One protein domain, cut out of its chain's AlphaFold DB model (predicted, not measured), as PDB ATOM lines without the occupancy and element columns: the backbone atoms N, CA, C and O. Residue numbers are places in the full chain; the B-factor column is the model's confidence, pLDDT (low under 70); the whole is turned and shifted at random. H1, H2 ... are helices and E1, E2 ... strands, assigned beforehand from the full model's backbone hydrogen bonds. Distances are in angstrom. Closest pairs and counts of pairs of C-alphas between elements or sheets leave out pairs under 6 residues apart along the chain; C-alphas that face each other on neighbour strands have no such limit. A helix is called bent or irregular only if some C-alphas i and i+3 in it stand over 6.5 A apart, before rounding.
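What this domain is: This is residues 4 to 123 of the 256 residues of an uncharacterized protein of Cloacibacillus porcorum (UniProt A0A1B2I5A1). Three nearly aligned helices, H1, H2 and H3, stand in a triangle at one end, and a narrow two-stranded ribbon, E1 and E2, leads away from H3 toward H4 at the other end. H5 packs by a few residues on E2 to one side of the ribbon, and the long link of residues 82 to 98 widens the sheet with short pairings, residues 92 to 93 pairing with residues 100 to 101 of E2. The 120 printed residues hold five named helices and two named strands, in the order H1 H2 H3 E1 H4 E2 H5; the sheet E1 - E2 is antiparallel and the class is mostly helix. The whole is compact, with a radius of gyration of the C-alphas of 14.2 A and spans of 37 by 32 by 24 A.

Where its parts are: H1, residues 4 to 20, begins at C-alpha 4 (0.232, -3.664, 30.209) and is 23.8 A long. H2 holds residues 27 to 38, 16.7 A. H3, residues 47 to 56, is irregular: C-alphas 49 and 52 are 8.2 A apart. E1 is residues 60 to 64, 13.2 A, beginning at C-alpha 60 (-10.396, 2.369, 12.074). H4 is residues 70 to 81, 16.8 A, and E2 is residues 99 to 103, 12.5 A. H5, residues 107 to 114, ends at C-alpha 114 (-10.283, -0.641, -4.666).

How they stand to each other: H1 and H2 form a helical hairpin; they touch, closest at the C-alphas of Val 10 and Leu 34, 6.0 A, and run opposite ways at a shallow tilt of 7 degrees. H1 and H3 touch at the C-alphas of Ala 18 and Glu 53, 5.4 A, and run the same way at a shallow tilt of 16 degrees. H2 and H3 are close but not clearly touching, with the C-alphas of Cys 31 and Leu 54 at 7.7 A. The closest C-alphas of H3 and E1 are those of Leu 54 and Leu 60, 5.3 A. E1 and E2 are antiparallel neighbours, with N 61 and O 102 at 2.9 A and N 100 and O 63 at 2.8 A, within hydrogen-bond range. H3 and E2 are near each other. The closest C-alphas of E2 and H5 are those of Val 102 and Trp 109, 6.3 A. Those of H4 and E2 are Ala 76 and Cys 100, 7.6 A. H4 and H5 are only just apart, at 8.3 A; H1 and H4 are apart. Each O i to N i+4 pair is within hydrogen-bond range in H1, H2, H4 and H5, and 4 of 6 are in H3.

The domain as a whole: The two C-alphas farthest apart are those of His 20 and Gly 74, 39.2 A. The printed part has no cut. The link from H4 to E2, 17 residues, is long. The mean pLDDT of the printed part is 92.0, and no printed residue is under 70.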
ATOM      1  N   HIS A   4       1.220  -4.711  30.002       85.62
ATOM      2  CA  HIS A   4       0.232  -3.664  30.209       85.62
ATOM      3  C   HIS A   4       0.787  -2.233  30.163       85.62
ATOM      4  O   HIS A   4       0.028  -1.314  29.880       85.62
ATOM      5  N   GLU A   5       2.075  -2.002  30.425       91.88
ATOM      6  CA  GLU A   5       2.660  -0.650  30.443       91.88
ATOM      7  C   GLU A   5       2.696  -0.042  29.031       91.88
ATOM      8  O   GLU A   5       2.247   1.087  28.823       91.88
ATOM      9  N   ILE A   6       3.133  -0.825  28.042       93.44
ATOM     10  CA  ILE A   6       3.141  -0.422  26.629       93.44
ATOM     11  C   ILE A   6       1.711  -0.323  26.079       93.44
ATOM     12  O   ILE A   6       1.390   0.645  25.390       93.44
ATOM     13  N   GLU A   7       0.818  -1.258  26.433       93.69
ATOM     14  CA  GLU A   7      -0.610  -1.155  26.091       93.69
ATOM     15  C   GLU A   7      -1.202   0.181  26.570       93.69
ATOM     16  O   GLU A   7      -1.892   0.877  25.825       93.69
ATOM     17  N   ASN A   8      -0.877   0.558  27.809       93.81
ATOM     18  CA  ASN A   8      -1.325   1.788  28.446       93.81
ATOM     19  C   ASN A   8      -0.764   3.046  27.775       93.81
ATOM     20  O   ASN A   8      -1.485   4.044  27.678       93.81
ATOM     21  N   LEU A   9       0.493   3.014  27.322       96.25
ATOM     22  CA  LEU A   9       1.121   4.090  26.547       96.25
ATOM     23  C   LEU A   9       0.384   4.305  25.222       96.25
ATOM     24  O   LEU A   9       0.029   5.440  24.896       96.25
ATOM     25  N   VAL A  10       0.132   3.228  24.478       95.81
ATOM     26  CA  VAL A  10      -0.551   3.286  23.176       95.81
ATOM     27  C   VAL A  10      -1.975   3.803  23.345       95.81
ATOM     28  O   VAL A  10      -2.367   4.757  22.674       95.81
ATOM     29  N   GLU A  11      -2.718   3.246  24.303       95.50
ATOM     30  CA  GLU A  11      -4.070   3.687  24.655       95.50
ATOM     31  C   GLU A  11      -4.107   5.182  25.020       95.50
ATOM     32  O   GLU A  11      -4.867   5.950  24.429       95.50
ATOM     33  N   SER A  12      -3.231   5.621  25.930       95.81
ATOM     34  CA  SER A  12      -3.115   7.030  26.343       95.81
ATOM     35  C   SER A  12      -2.807   7.971  25.184       95.81
ATOM     36  O   SER A  12      -3.381   9.057  25.081       95.81
ATOM     37  N   SER A  13      -1.898   7.556  24.304       97.50
ATOM     38  CA  SER A  13      -1.447   8.365  23.174       97.50
ATOM     39  C   SER A  13      -2.560   8.541  22.143       97.50
ATOM     40  O   SER A  13      -2.797   9.657  21.681       97.50
ATOM     41  N   ILE A  14      -3.305   7.472  21.844       97.00
ATOM     42  CA  ILE A  14      -4.466   7.514  20.944       97.00
ATOM     43  C   ILE A  14      -5.561   8.421  21.510       97.00
ATOM     44  O   ILE A  14      -6.087   9.266  20.785       97.00
ATOM     45  N   ILE A  15      -5.882   8.290  22.803       95.75
ATOM     46  CA  ILE A  15      -6.881   9.140  23.468       95.75
ATOM     47  C   ILE A  15      -6.452  10.611  23.411       95.75
ATOM     48  O   ILE A  15      -7.253  11.473  23.037       95.75
ATOM     49  N   THR A  16      -5.187  10.900  23.727       95.88
ATOM     50  CA  THR A  16      -4.626  12.258  23.685       95.88
ATOM     51  C   THR A  16      -4.745  12.861  22.288       95.88
ATOM     52  O   THR A  16      -5.280  13.961  22.134       95.88
ATOM     53  N   LEU A  17      -4.323  12.125  21.256       96.69
ATOM     54  CA  LEU A  17      -4.411  12.569  19.869       96.69
ATOM     55  C   LEU A  17      -5.869  12.803  19.444       96.69
ATOM     56  O   LEU A  17      -6.203  13.874  18.942       96.69
ATOM     57  N   ALA A  18      -6.765  11.846  19.703       96.12
ATOM     58  CA  ALA A  18      -8.179  11.948  19.346       96.12
ATOM     59  C   ALA A  18      -8.887  13.115  20.039       96.12
ATOM     60  O   ALA A  18      -9.797  13.726  19.466       96.12
ATOM     61  N   LYS A  19      -8.504  13.438  21.274       93.88
ATOM     62  CA  LYS A  19      -9.106  14.533  22.032       93.88
ATOM     63  C   LYS A  19      -8.577  15.893  21.585       93.88
ATOM     64  O   LYS A  19      -9.387  16.788  21.352       93.88
ATOM     65  N   HIS A  20      -7.262  16.034  21.437       93.62
ATOM     66  CA  HIS A  20      -6.613  17.342  21.307       93.62
ATOM     67  C   HIS A  20      -6.167  17.693  19.884       93.62
ATOM     68  O   HIS A  20      -6.002  18.870  19.582       93.62
ATOM     69  N   ALA A  21      -6.019  16.710  18.994       93.50
ATOM     70  CA  ALA A  21      -5.681  16.940  17.591       93.50
ATOM     71  C   ALA A  21      -6.314  15.886  16.650       93.50
ATOM     72  O   ALA A  21      -5.603  15.222  15.895       93.50
ATOM     73  N   PRO A  22      -7.657  15.733  16.639       93.31
ATOM     74  CA  PRO A  22      -8.332  14.754  15.777       93.31
ATOM     75  C   PRO A  22      -8.130  15.004  14.274       93.31
ATOM     76  O   PRO A  22      -8.201  14.077  13.473       93.31
ATOM     77  N   GLU A  23      -7.841  16.249  13.893       92.12
ATOM     78  CA  GLU A  23      -7.569  16.650  12.509       92.12
ATOM     79  C   GLU A  23      -6.070  16.733  12.188       92.12
ATOM     80  O   GLU A  23      -5.682  17.360  11.205       92.12
ATOM     81  N   HIS A  24      -5.206  16.133  13.017       92.38
ATOM     82  CA  HIS A  24      -3.772  16.119  12.742       92.38
ATOM     83  C   HIS A  24      -3.498  15.489  11.361       92.38
ATOM     84  O   HIS A  24      -3.992  14.390  11.094       92.38
ATOM     85  N   PRO A  25      -2.682  16.117  10.491       89.94
ATOM     86  CA  PRO A  25      -2.493  15.662   9.109       89.94
ATOM     87  C   PRO A  25      -1.857  14.269   8.995       89.94
ATOM     88  O   PRO A  25      -2.015  13.613   7.975       89.94
ATOM     89  N   ARG A  26      -1.149  13.817  10.040       90.69
ATOM     90  CA  ARG A  26      -0.520  12.484  10.128       90.69
ATOM     91  C   ARG A  26      -1.245  11.519  11.078       90.69
ATOM     92  O   ARG A  26      -0.630  10.570  11.547       90.69
ATOM     93  N   ARG A  27      -2.500  11.783  11.464       91.88
ATOM     94  CA  ARG A  27      -3.209  11.008  12.508       91.88
ATOM     95  C   ARG A  27      -3.233   9.496  12.248       91.88
ATOM     96  O   ARG A  27      -3.015   8.729  13.181       91.88
ATOM     97  N   GLU A  28      -3.427   9.071  11.001       90.94
ATOM     98  CA  GLU A  28      -3.462   7.659  10.626       90.94
ATOM     99  C   GLU A  28      -2.065   7.028  10.756       90.94
ATOM    100  O   GLU A  28      -1.943   5.948  11.332       90.94
ATOM    101  N   SER A  29      -1.011   7.725  10.306       91.56
ATOM    102  CA  SER A  29       0.388   7.296  10.476       91.56
ATOM    103  C   SER A  29       0.794   7.222  11.946       91.56
ATOM    104  O   SER A  29       1.427   6.255  12.348       91.56
ATOM    105  N   ILE A  30       0.382   8.183  12.781       94.38
ATOM    106  CA  ILE A  30       0.658   8.148  14.225       94.38
ATOM    107  C   ILE A  30       0.050   6.890  14.852       94.38
ATOM    108  O   ILE A  30       0.738   6.172  15.575       94.38
ATOM    109  N   CYS A  31      -1.218   6.584  14.554       94.19
ATOM    110  CA  CYS A  31      -1.850   5.353  15.025       94.19
ATOM    111  C   CYS A  31      -1.119   4.104  14.518       94.19
ATOM    112  O   CYS A  31      -0.833   3.208  15.312       94.19
ATOM    113  N   LEU A  32      -0.792   4.054  13.223       91.75
ATOM    114  CA  LEU A  32      -0.077   2.930  12.621       91.75
ATOM    115  C   LEU A  32       1.254   2.667  13.336       91.75
ATOM    116  O   LEU A  32       1.526   1.527  13.717       91.75
ATOM    117  N   SER A  33       2.049   3.714  13.558       93.19
ATOM    118  CA  SER A  33       3.372   3.614  14.174       93.19
ATOM    119  C   SER A  33       3.306   3.297  15.668       93.19
ATOM    120  O   SER A  33       4.095   2.484  16.142       93.19
ATOM    121  N   LEU A  34       2.315   3.811  16.409       94.50
ATOM    122  CA  LEU A  34       2.070   3.386  17.796       94.50
ATOM    123  C   LEU A  34       1.772   1.882  17.880       94.50
ATOM    124  O   LEU A  34       2.325   1.180  18.728       94.50
ATOM    125  N   TYR A  35       0.946   1.361  16.969       92.06
ATOM    126  CA  TYR A  35       0.688  -0.077  16.890       92.06
ATOM    127  C   TYR A  35       1.895  -0.872  16.383       92.06
ATOM    128  O   TYR A  35       2.057  -2.026  16.773       92.06
ATOM    129  N   ALA A  36       2.741  -0.294  15.528       90.00
ATOM    130  CA  ALA A  36       3.993  -0.913  15.103       90.00
ATOM    131  C   ALA A  36       4.974  -1.062  16.266       90.00
ATOM    132  O   ALA A  36       5.501  -2.156  16.454       90.00
ATOM    133  N   LEU A  37       5.129  -0.022  17.089       89.44
ATOM    134  CA  LEU A  37       5.908  -0.086  18.322       89.44
ATOM    135  C   LEU A  37       5.343  -1.130  19.281       89.44
ATOM    136  O   LEU A  37       6.092  -1.969  19.765       89.44
ATOM    137  N   GLN A  38       4.023  -1.153  19.498       91.31
ATOM    138  CA  GLN A  38       3.390  -2.145  20.372       91.31
ATOM    139  C   GLN A  38       3.723  -3.587  19.963       91.31
ATOM    140  O   GLN A  38       3.949  -4.427  20.827       91.31
ATOM    141  N   ARG A  39       3.779  -3.876  18.654       88.50
ATOM    142  CA  ARG A  39       4.082  -5.217  18.118       88.50
ATOM    143  C   ARG A  39       5.519  -5.682  18.366       88.50
ATOM    144  O   ARG A  39       5.785  -6.865  18.185       88.50
ATOM    145  N   GLN A  40       6.430  -4.787  18.746       88.75
ATOM    146  CA  GLN A  40       7.792  -5.159  19.145       88.75
ATOM    147  C   GLN A  40       7.832  -5.772  20.553       88.75
ATOM    148  O   GLN A  40       8.835  -6.363  20.946       88.75
ATOM    149  N   PHE A  41       6.731  -5.663  21.297       88.00
ATOM    150  CA  PHE A  41       6.561  -6.213  22.632       88.00
ATOM    151  C   PHE A  41       5.465  -7.287  22.622       88.00
ATOM    152  O   PHE A  41       4.595  -7.314  21.750       88.00
ATOM    153  N   ASP A  42       5.488  -8.177  23.614       84.62
ATOM    154  CA  ASP A  42       4.469  -9.218  23.800       84.62
ATOM    155  C   ASP A  42       3.181  -8.623  24.401       84.62
ATOM    156  O   ASP A  42       2.847  -8.840  25.560       84.62
ATOM    157  N   CYS A  43       2.502  -7.753  23.652       84.50
ATOM    158  CA  CYS A  43       1.307  -7.038  24.103       84.50
ATOM    159  C   CYS A  43       0.012  -7.698  23.618       84.50
ATOM    160  O   CYS A  43      -0.072  -8.230  22.509       84.50
ATOM    161  N   GLY A  44      -1.049  -7.563  24.413       79.44
ATOM    162  CA  GLY A  44      -2.402  -7.929  24.022       79.44
ATOM    163  C   GLY A  44      -3.027  -6.954  23.019       79.44
ATOM    164  O   GLY A  44      -2.471  -5.919  22.647       79.44
ATOM    165  N   TYR A  45      -4.239  -7.285  22.571       76.31
ATOM    166  CA  TYR A  45      -4.969  -6.497  21.579       76.31
ATOM    167  C   TYR A  45      -5.686  -5.296  22.226       76.31
ATOM    168  O   TYR A  45      -6.707  -5.447  22.897       76.31
ATOM    169  N   THR A  46      -5.148  -4.087  22.035       82.44
ATOM    170  CA  THR A  46      -5.641  -2.833  22.652       82.44
ATOM    171  C   THR A  46      -6.685  -2.101  21.815       82.44
ATOM    172  O   THR A  46      -7.405  -1.247  22.328       82.44
ATOM    173  N   LEU A  47      -6.810  -2.451  20.534       86.88
ATOM    174  CA  LEU A  47      -7.679  -1.769  19.578       86.88
ATOM    175  C   LEU A  47      -9.145  -1.640  20.032       86.88
ATOM    176  O   LEU A  47      -9.686  -0.541  19.901       86.88
ATOM    177  N   PRO A  48      -9.798  -2.664  20.625       86.31
ATOM    178  CA  PRO A  48     -11.185  -2.540  21.071       86.31
ATOM    179  C   PRO A  48     -11.376  -1.500  22.184       86.31
ATOM    180  O   PRO A  48     -12.439  -0.885  22.256       86.31
ATOM    181  N   ARG A  49     -10.353  -1.267  23.025       89.69
ATOM    182  CA  ARG A  49     -10.422  -0.338  24.169       89.69
ATOM    183  C   ARG A  49     -10.529   1.123  23.729       89.69
ATOM    184  O   ARG A  49     -11.194   1.905  24.397       89.69
ATOM    185  N   VAL A  50      -9.925   1.462  22.588       93.62
ATOM    186  CA  VAL A  50      -9.858   2.825  22.022       93.62
ATOM    187  C   VAL A  50     -10.526   2.934  20.650       93.62
ATOM    188  O   VAL A  50     -10.201   3.786  19.822       93.62
ATOM    189  N   ALA A  51     -11.464   2.035  20.355       93.50
ATOM    190  CA  ALA A  51     -12.028   1.924  19.016       93.50
ATOM    191  C   ALA A  51     -12.835   3.173  18.598       93.50
ATOM    192  O   ALA A  51     -12.887   3.522  17.418       93.50
ATOM    193  N   LYS A  52     -13.441   3.891  19.556       94.62
ATOM    194  CA  LYS A  52     -14.165   5.148  19.282       94.62
ATOM    195  C   LYS A  52     -13.204   6.256  18.854       94.62
ATOM    196  O   LYS A  52     -13.488   6.992  17.910       94.62
ATOM    197  N   GLU A  53     -12.065   6.342  19.524       96.31
ATOM    198  CA  GLU A  53     -10.987   7.290  19.282       96.31
ATOM    199  C   GLU A  53     -10.342   7.017  17.923       96.31
ATOM    200  O   GLU A  53     -10.219   7.925  17.105       96.31
ATOM    201  N   LEU A  54     -10.033   5.755  17.621       95.25
ATOM    202  CA  LEU A  54      -9.458   5.359  16.332       95.25
ATOM    203  C   LEU A  54     -10.384   5.635  15.146       95.25
ATOM    204  O   LEU A  54      -9.912   5.995  14.068       95.25
ATOM    205  N   LYS A  55     -11.702   5.510  15.339       93.62
ATOM    206  CA  LYS A  55     -12.685   5.930  14.334       93.62
ATOM    207  C   LYS A  55     -12.652   7.433  14.103       93.62
ATOM    208  O   LYS A  55     -12.691   7.866  12.956       93.62
ATOM    209  N   LYS A  56     -12.565   8.226  15.177       93.81
ATOM    210  CA  LYS A  56     -12.435   9.690  15.086       93.81
ATOM    211  C   LYS A  56     -11.158  10.096  14.344       93.81
ATOM    212  O   LYS A  56     -11.166  11.080  13.624       93.81
ATOM    213  N   LEU A  57     -10.093   9.315  14.500       93.38
ATOM    214  CA  LEU A  57      -8.808   9.518  13.831       93.38
ATOM    215  C   LEU A  57      -8.748   8.925  12.415       93.38
ATOM    216  O   LEU A  57      -7.681   8.926  11.813       93.38
ATOM    217  N   HIS A  58      -9.857   8.389  11.898       91.31
ATOM    218  CA  HIS A  58      -9.944   7.726  10.590       91.31
ATOM    219  C   HIS A  58      -8.958   6.561  10.384       91.31
ATOM    220  O   HIS A  58      -8.769   6.095   9.264       91.31
ATOM    221  N   TYR A  59      -8.382   6.033  11.467       92.38
ATOM    222  CA  TYR A  59      -7.517   4.857  11.435       92.38
ATOM    223  C   TYR A  59      -8.318   3.549  11.438       92.38
ATOM    224  O   TYR A  59      -7.815   2.521  10.997       92.38
ATOM    225  N   LEU A  60      -9.558   3.562  11.933       93.88
ATOM    226  CA  LEU A  60     -10.396   2.369  12.074       93.88
ATOM    227  C   LEU A  60     -11.758   2.562  11.411       93.88
ATOM    228  O   LEU A  60     -12.457   3.538  11.683       93.88
ATOM    229  N   PHE A  61     -12.169   1.585  10.606       93.19
ATOM    230  CA  PHE A  61     -13.510   1.499  10.036       93.19
ATOM    231  C   PHE A  61     -14.211   0.217  10.482       93.19
ATOM    232  O   PHE A  61     -13.608  -0.848  10.579       93.19
ATOM    233  N   TYR A  62     -15.515   0.332  10.737       94.56
ATOM    234  CA  TYR A  62     -16.371  -0.816  11.021       94.56
ATOM    235  C   TYR A  62     -17.101  -1.225   9.759       94.56
ATOM    236  O   TYR A  62     -17.901  -0.452   9.224       94.56
ATOM    237  N   ILE A  63     -16.843  -2.445   9.308       95.56
ATOM    238  CA  ILE A  63     -17.430  -2.987   8.091       95.56
ATOM    239  C   ILE A  63     -18.250  -4.216   8.470       95.56
ATOM    240  O   ILE A  63     -17.688  -5.158   9.022       95.56
ATOM    241  N   PRO A  64     -19.568  -4.241   8.205       96.00
ATOM    242  CA  PRO A  64     -20.357  -5.455   8.389       96.00
ATOM    243  C   PRO A  64     -19.740  -6.617   7.609       96.00
ATOM    244  O   PRO A  64     -19.399  -6.431   6.437       96.00
ATOM    245  N   ALA A  65     -19.651  -7.806   8.212       94.88
ATOM    246  CA  ALA A  65     -19.082  -8.991   7.557       94.88
ATOM    247  C   ALA A  65     -19.725  -9.258   6.179       94.88
ATOM    248  O   ALA A  65     -19.047  -9.541   5.192       94.88
ATOM    249  N   THR A  66     -21.036  -9.024   6.066       95.44
ATOM    250  CA  THR A  66     -21.817  -9.155   4.823       95.44
ATOM    251  C   THR A  66     -21.393  -8.212   3.693       95.44
ATOM    252  O   THR A  66     -21.719  -8.466   2.534       95.44
ATOM    253  N   LYS A  67     -20.667  -7.129   3.991       95.31
ATOM    254  CA  LYS A  67     -20.136  -6.186   2.995       95.31
ATOM    255  C   LYS A  67     -18.704  -6.496   2.570       95.31
ATOM    256  O   LYS A  67     -18.227  -5.868   1.631       95.31
ATOM    257  N   LEU A  68     -18.036  -7.450   3.215       95.75
ATOM    258  CA  LEU A  68     -16.703  -7.880   2.807       95.75
ATOM    259  C   LEU A  68     -16.733  -8.605   1.450       95.75
ATOM    260  O   LEU A  68     -17.796  -9.103   1.044       95.75
ATOM    261  N   PRO A  69     -15.591  -8.685   0.742       94.31
ATOM    262  CA  PRO A  69     -15.460  -9.519  -0.447       94.31
ATOM    263  C   PRO A  69     -15.687 -11.002  -0.114       94.31
ATOM    264  O   PRO A  69     -15.654 -11.408   1.044       94.31
ATOM    265  N   GLN A  70     -15.966 -11.819  -1.133       93.88
ATOM    266  CA  GLN A  70     -16.484 -13.182  -0.941       93.88
ATOM    267  C   GLN A  70     -15.589 -14.070  -0.061       93.88
ATOM    268  O   GLN A  70     -16.113 -14.855   0.729       93.88
ATOM    269  N   GLN A  71     -14.266 -13.959  -0.202       92.38
ATOM    270  CA  GLN A  71     -13.314 -14.754   0.572       92.38
ATOM    271  C   GLN A  71     -13.341 -14.346   2.050       92.38
ATOM    272  O   GLN A  71     -13.608 -15.175   2.917       92.38
ATOM    273  N   GLU A  72     -13.131 -13.062   2.324       96.00
ATOM    274  CA  GLU A  72     -13.065 -12.498   3.672       96.00
ATOM    275  C   GLU A  72     -14.412 -12.566   4.392       96.00
ATOM    276  O   GLU A  72     -14.461 -12.774   5.600       96.00
ATOM    277  N   ARG A  73     -15.523 -12.470   3.654       96.19
ATOM    278  CA  ARG A  73     -16.867 -12.694   4.193       96.19
ATOM    279  C   ARG A  73     -17.021 -14.111   4.733       96.19
ATOM    280  O   ARG A  73     -17.502 -14.272   5.847       96.19
ATOM    281  N   GLY A  74     -16.621 -15.124   3.962       95.81
ATOM    282  CA  GLY A  74     -16.724 -16.518   4.396       95.81
ATOM    283  C   GLY A  74     -15.877 -16.801   5.638       95.81
ATOM    284  O   GLY A  74     -16.315 -17.514   6.538       95.81
ATOM    285  N   GLU A  75     -14.688 -16.203   5.714       96.25
ATOM    286  CA  GLU A  75     -13.831 -16.269   6.899       96.25
ATOM    287  C   GLU A  75     -14.474 -15.577   8.111       96.25
ATOM    288  O   GLU A  75     -14.612 -16.201   9.163       96.25
ATOM    289  N   ALA A  76     -14.947 -14.337   7.955       96.25
ATOM    290  CA  ALA A  76     -15.610 -13.590   9.020       96.25
ATOM    291  C   ALA A  76     -16.870 -14.307   9.537       96.25
ATOM    292  O   ALA A  76     -17.075 -14.394  10.745       96.25
ATOM    293  N   GLU A  77     -17.689 -14.886   8.653       96.19
ATOM    294  CA  GLU A  77     -18.871 -15.672   9.029       96.19
ATOM    295  C   GLU A  77     -18.517 -16.917   9.855       96.19
ATOM    296  O   GLU A  77     -19.259 -17.281  10.768       96.19
ATOM    297  N   ASN A  78     -17.400 -17.583   9.551       96.06
ATOM    298  CA  ASN A  78     -16.928 -18.716  10.346       96.06
ATOM    299  C   ASN A  78     -16.428 -18.251  11.717       96.06
ATOM    300  O   ASN A  78     -16.842 -18.807  12.730       96.06
ATOM    301  N   ILE A  79     -15.649 -17.168  11.766       96.44
ATOM    302  CA  ILE A  79     -15.172 -16.581  13.025       96.44
ATOM    303  C   ILE A  79     -16.346 -16.157  13.920       96.44
ATOM    304  O   ILE A  79     -16.324 -16.408  15.123       96.44
ATOM    305  N   ILE A  80     -17.406 -15.569  13.357       96.19
ATOM    306  CA  ILE A  80     -18.618 -15.200  14.109       96.19
ATOM    307  C   ILE A  80     -19.289 -16.443  14.717       96.19
ATOM    308  O   ILE A  80     -19.678 -16.416  15.887       96.19
ATOM    309  N   LYS A  81     -19.396 -17.547  13.963       95.19
ATOM    310  CA  LYS A  81     -19.951 -18.818  14.473       95.19
ATOM    311  C   LYS A  81     -19.113 -19.395  15.614       95.19
ATOM    312  O   LYS A  81     -19.687 -19.934  16.559       95.19
ATOM    313  N   ASP A  82     -17.798 -19.212  15.551       94.19
ATOM    314  CA  ASP A  82     -16.837 -19.717  16.534       94.19
ATOM    315  C   ASP A  82     -16.661 -18.792  17.754       94.19
ATOM    316  O   ASP A  82     -15.902 -19.102  18.672       94.19
ATOM    317  N   GLY A  83     -17.412 -17.687  17.818       92.81
ATOM    318  CA  GLY A  83     -17.468 -16.810  18.987       92.81
ATOM    319  C   GLY A  83     -16.766 -15.458  18.832       92.81
ATOM    320  O   GLY A  83     -16.661 -14.734  19.821       92.81
ATOM    321  N   GLY A  84     -16.350 -15.088  17.620       92.06
ATOM    322  CA  GLY A  84     -15.562 -13.886  17.338       92.06
ATOM    323  C   GLY A  84     -14.058 -14.159  17.405       92.06
ATOM    324  O   GLY A  84     -13.621 -15.216  17.856       92.06
ATOM    325  N   GLY A  85     -13.239 -13.215  16.940       92.19
ATOM    326  CA  GLY A  85     -11.791 -13.423  16.902       92.19
ATOM    327  C   GLY A  85     -11.077 -12.600  15.843       92.19
ATOM    328  O   GLY A  85     -11.523 -11.517  15.486       92.19
ATOM    329  N   HIS A  86      -9.944 -13.107  15.365       92.56
ATOM    330  CA  HIS A  86      -9.124 -12.437  14.360       92.56
ATOM    331  C   HIS A  86      -9.077 -13.261  13.080       92.56
ATOM    332  O   HIS A  86      -8.924 -14.481  13.130       92.56
ATOM    333  N   MET A  87      -9.171 -12.569  11.951       92.56
ATOM    334  CA  MET A  87      -8.869 -13.112  10.633       92.56
ATOM    335  C   MET A  87      -7.362 -13.339  10.461       92.56
ATOM    336  O   MET A  87      -6.548 -12.862  11.259       92.56
ATOM    337  N   ALA A  88      -6.976 -14.028   9.387       87.25
ATOM    338  CA  ALA A  88      -5.581 -14.286   9.033       87.25
ATOM    339  C   ALA A  88      -4.748 -12.997   8.891       87.25
ATOM    340  O   ALA A  88      -3.579 -12.968   9.277       87.25
ATOM    341  N   ASP A  89      -5.357 -11.914   8.402       83.62
ATOM    342  CA  ASP A  89      -4.731 -10.592   8.268       83.62
ATOM    343  C   ASP A  89      -4.747  -9.768   9.572       83.62
ATOM    344  O   ASP A  89      -4.347  -8.602   9.580       83.62
ATOM    345  N   LYS A  90      -5.180 -10.379  10.685       86.56
ATOM    346  CA  LYS A  90      -5.353  -9.783  12.018       86.56
ATOM    347  C   LYS A  90      -6.510  -8.787  12.133       86.56
ATOM    348  O   LYS A  90      -6.631  -8.139  13.173       86.56
ATOM    349  N   THR A  91      -7.395  -8.687  11.139       91.31
ATOM    350  CA  THR A  91      -8.657  -7.949  11.278       91.31
ATOM    351  C   THR A  91      -9.510  -8.601  12.363       91.31
ATOM    352  O   THR A  91      -9.801  -9.796  12.307       91.31
ATOM    353  N   TYR A  92      -9.918  -7.822  13.364       92.69
ATOM    354  CA  TYR A  92     -10.791  -8.322  14.426       92.69
ATOM    355  C   TYR A  92     -12.249  -8.353  13.972       92.69
ATOM    356  O   TYR A  92     -12.746  -7.397  13.375       92.69
ATOM    357  N   VAL A  93     -12.935  -9.446  14.285       94.25
ATOM    358  CA  VAL A  93     -14.344  -9.678  13.992       94.25
ATOM    359  C   VAL A  93     -15.079  -9.817  15.314       94.25
ATOM    360  O   VAL A  93     -14.878 -10.780  16.062       94.25
ATOM    361  N   ASP A  94     -15.929  -8.837  15.597       92.94
ATOM    362  CA  ASP A  94     -16.773  -8.854  16.778       92.94
ATOM    363  C   ASP A  94     -18.005  -9.729  16.536       92.94
ATOM    364  O   ASP A  94     -18.733  -9.558  15.556       92.94
ATOM    365  N   ARG A  95     -18.248 -10.666  17.451       92.81
ATOM    366  CA  ARG A  95     -19.362 -11.612  17.351       92.81
ATOM    367  C   ARG A  95     -20.711 -10.925  17.521       92.81
ATOM    368  O   ARG A  95     -21.654 -11.269  16.821       92.81
ATOM    369  N   GLU A  96     -20.824 -10.022  18.490       91.88
ATOM    370  CA  GLU A  96     -22.119  -9.465  18.896       91.88
ATOM    371  C   GLU A  96     -22.671  -8.491  17.858       91.88
ATOM    372  O   GLU A  96     -23.870  -8.485  17.582       91.88
ATOM    373  N   SER A  97     -21.795  -7.678  17.273       93.12
ATOM    374  CA  SER A  97     -22.158  -6.694  16.256       93.12
ATOM    375  C   SER A  97     -21.986  -7.191  14.821       93.12
ATOM    376  O   SER A  97     -22.456  -6.524  13.899       93.12
ATOM    377  N   GLU A  98     -21.309  -8.327  14.619       95.62
ATOM    378  CA  GLU A  98     -20.921  -8.857  13.301       95.62
ATOM    379  C   GLU A  98     -20.104  -7.846  12.466       95.62
ATOM    380  O   GLU A  98     -20.107  -7.852  11.226       95.62
ATOM    381  N   LEU A  99     -19.407  -6.936  13.155       95.19
ATOM    382  CA  LEU A  99     -18.572  -5.907  12.552       95.19
ATOM    383  C   LEU A  99     -17.115  -6.357  12.506       95.19
ATOM    384  O   LEU A  99     -16.549  -6.847  13.482       95.19
ATOM    385  N   CYS A 100     -16.494  -6.104  11.362       95.00
ATOM    386  CA  CYS A 100     -15.068  -6.264  11.135       95.00
ATOM    387  C   CYS A 100     -14.371  -4.919  11.361       95.00
ATOM    388  O   CYS A 100     -14.791  -3.885  10.831       95.00
ATOM    389  N   TYR A 101     -13.319  -4.940  12.169       94.75
ATOM    390  CA  TYR A 101     -12.561  -3.787  12.639       94.75
ATOM    391  C   TYR A 101     -11.350  -3.622  11.728       94.75
ATOM    392  O   TYR A 101     -10.281  -4.170  11.989       94.75
ATOM    393  N   VAL A 102     -11.542  -2.902  10.626       93.75
ATOM    394  CA  VAL A 102     -10.534  -2.770   9.572       93.75
ATOM    395  C   VAL A 102      -9.672  -1.541   9.844       93.75
ATOM    396  O   VAL A 102     -10.179  -0.415   9.852       93.75
ATOM    397  N   THR A 103      -8.377  -1.751  10.074       91.56
ATOM    398  CA  THR A 103      -7.409  -0.674  10.325       91.56
ATOM    399  C   THR A 103      -6.749  -0.169   9.055       91.56
ATOM    400  O   THR A 103      -6.508  -0.935   8.121       91.56
ATOM    401  N   ALA A 104      -6.384   1.111   9.049       88.62
ATOM    402  CA  ALA A 104      -5.606   1.705   7.977       88.62
ATOM    403  C   ALA A 104      -4.289   0.944   7.782       88.62
ATOM    404  O   ALA A 104      -3.578   0.645   8.743       88.62
ATOM    405  N   GLY A 105      -3.984   0.617   6.527       82.81
ATOM    406  CA  GLY A 105      -2.763  -0.097   6.148       82.81
ATOM    407  C   GLY A 105      -2.850  -1.624   6.200       82.81
ATOM    408  O   GLY A 105      -1.870  -2.275   5.853       82.81
ATOM    409  N   SER A 106      -3.988  -2.219   6.587       87.94
ATOM    410  CA  SER A 106      -4.174  -3.672   6.450       87.94
ATOM    411  C   SER A 106      -4.366  -4.091   4.985       87.94
ATOM    412  O   SER A 106      -4.755  -3.288   4.133       87.94
ATOM    413  N   GLU A 107      -4.142  -5.369   4.670       88.31
ATOM    414  CA  GLU A 107      -4.406  -5.886   3.319       88.31
ATOM    415  C   GLU A 107      -5.881  -5.721   2.928       88.31
ATOM    416  O   GLU A 107      -6.201  -5.320   1.803       88.31
ATOM    417  N   LEU A 108      -6.793  -5.979   3.873       92.12
ATOM    418  CA  LEU A 108      -8.221  -5.782   3.666       92.12
ATOM    419  C   LEU A 108      -8.568  -4.312   3.402       92.12
ATOM    420  O   LEU A 108      -9.416  -4.037   2.557       92.12
ATOM    421  N   TRP A 109      -7.893  -3.356   4.045       91.12
ATOM    422  CA  TRP A 109      -8.101  -1.928   3.792       91.12
ATOM    423  C   TRP A 109      -7.924  -1.562   2.315       91.12
ATOM    424  O   TRP A 109      -8.809  -0.946   1.720       91.12
ATOM    425  N   GLY A 110      -6.810  -1.988   1.710       89.75
ATOM    426  CA  GLY A 110      -6.522  -1.738   0.295       89.75
ATOM    427  C   GLY A 110      -7.589  -2.335  -0.623       89.75
ATOM    428  O   GLY A 110      -8.145  -1.637  -1.471       89.75
ATOM    429  N   LYS A 111      -7.973  -3.595  -0.376       92.88
ATOM    430  CA  LYS A 111      -9.046  -4.268  -1.129       92.88
ATOM    431  C   LYS A 111     -10.375  -3.514  -1.043       92.88
ATOM    432  O   LYS A 111     -11.073  -3.361  -2.045       92.88
ATOM    433  N   LEU A 112     -10.745  -3.041   0.148       94.00
ATOM    434  CA  LEU A 112     -11.997  -2.312   0.346       94.00
ATOM    435  C   LEU A 112     -11.982  -0.919  -0.301       94.00
ATOM    436  O   LEU A 112     -13.044  -0.451  -0.722       94.00
ATOM    437  N   LEU A 113     -10.819  -0.270  -0.411       92.06
ATOM    438  CA  LEU A 113     -10.657   0.965  -1.187       92.06
ATOM    439  C   LEU A 113     -10.844   0.715  -2.686       92.06
ATOM    440  O   LEU A 113     -11.618   1.424  -3.330       92.06
ATOM    441  N   ASP A 114     -10.196  -0.313  -3.236       92.62
ATOM    442  CA  ASP A 114     -10.283  -0.641  -4.666       92.62
ATOM    443  C   ASP A 114     -11.715  -0.990  -5.090       92.62
ATOM    444  O   ASP A 114     -12.185  -0.597  -6.163       92.62
ATOM    445  N   LEU A 115     -12.450  -1.667  -4.206       94.38
ATOM    446  CA  LEU A 115     -13.861  -2.004  -4.388       94.38
ATOM    447  C   LEU A 115     -14.824  -0.854  -4.050       94.38
ATOM    448  O   LEU A 115     -16.037  -1.029  -4.173       94.38
ATOM    449  N   LYS A 116     -14.314   0.316  -3.640       92.94
ATOM    450  CA  LYS A 116     -15.099   1.503  -3.250       92.94
ATOM    451  C   LYS A 116     -16.089   1.241  -2.108       92.94
ATOM    452  O   LYS A 116     -17.145   1.869  -2.034       92.94
ATOM    453  N   ILE A 117     -15.761   0.294  -1.229       93.38
ATOM    454  CA  ILE A 117     -16.509   0.023   0.006       93.38
ATOM    455  C   ILE A 117     -16.105   1.035   1.081       93.38
ATOM    456  O   ILE A 117     -16.966   1.542   1.803       93.38
ATOM    457  N   LEU A 118     -14.809   1.346   1.169       91.94
ATOM    458  CA  LEU A 118     -14.305   2.459   1.969       91.94
ATOM    459  C   LEU A 118     -14.431   3.784   1.196       91.94
ATOM    460  O   LEU A 118     -14.342   3.787  -0.035       91.94
ATOM    461  N   PRO A 119     -14.650   4.915   1.893       88.50
ATOM    462  CA  PRO A 119     -14.701   6.223   1.249       88.50
ATOM    463  C   PRO A 119     -13.325   6.623   0.702       88.50
ATOM    464  O   PRO A 119     -12.301   6.245   1.259       88.50
ATOM    465  N   GLU A 120     -13.282   7.469  -0.330       85.62
ATOM    466  CA  GLU A 120     -12.014   7.948  -0.912       85.62
ATOM    467  C   GLU A 120     -11.145   8.704   0.110       85.62
ATOM    468  O   GLU A 120      -9.922   8.652   0.049       85.62
ATOM    469  N   SER A 121     -11.764   9.339   1.113       81.56
ATOM    470  CA  SER A 121     -11.054   9.965   2.236       81.56
ATOM    471  C   SER A 121     -10.247   8.975   3.085       81.56
ATOM    472  O   SER A 121      -9.385   9.401   3.844       81.56
ATOM    473  N   ALA A 122     -10.525   7.672   2.977       82.75
ATOM    474  CA  ALA A 122      -9.771   6.599   3.618       82.75
ATOM    475  C   ALA A 122      -8.557   6.148   2.784       82.75
ATOM    476  O   ALA A 122      -7.785   5.299   3.229       82.75
ATOM    477  N   ARG A 123      -8.329   6.723   1.594       79.06
ATOM    478  CA  ARG A 123      -7.051   6.619   0.877       79.06
ATOM    479  C   ARG A 123      -6.025   7.495   1.602       79.06
ATOM    480  O   ARG A 123      -5.604   8.538   1.112       79.06
TER     481      ARG A 123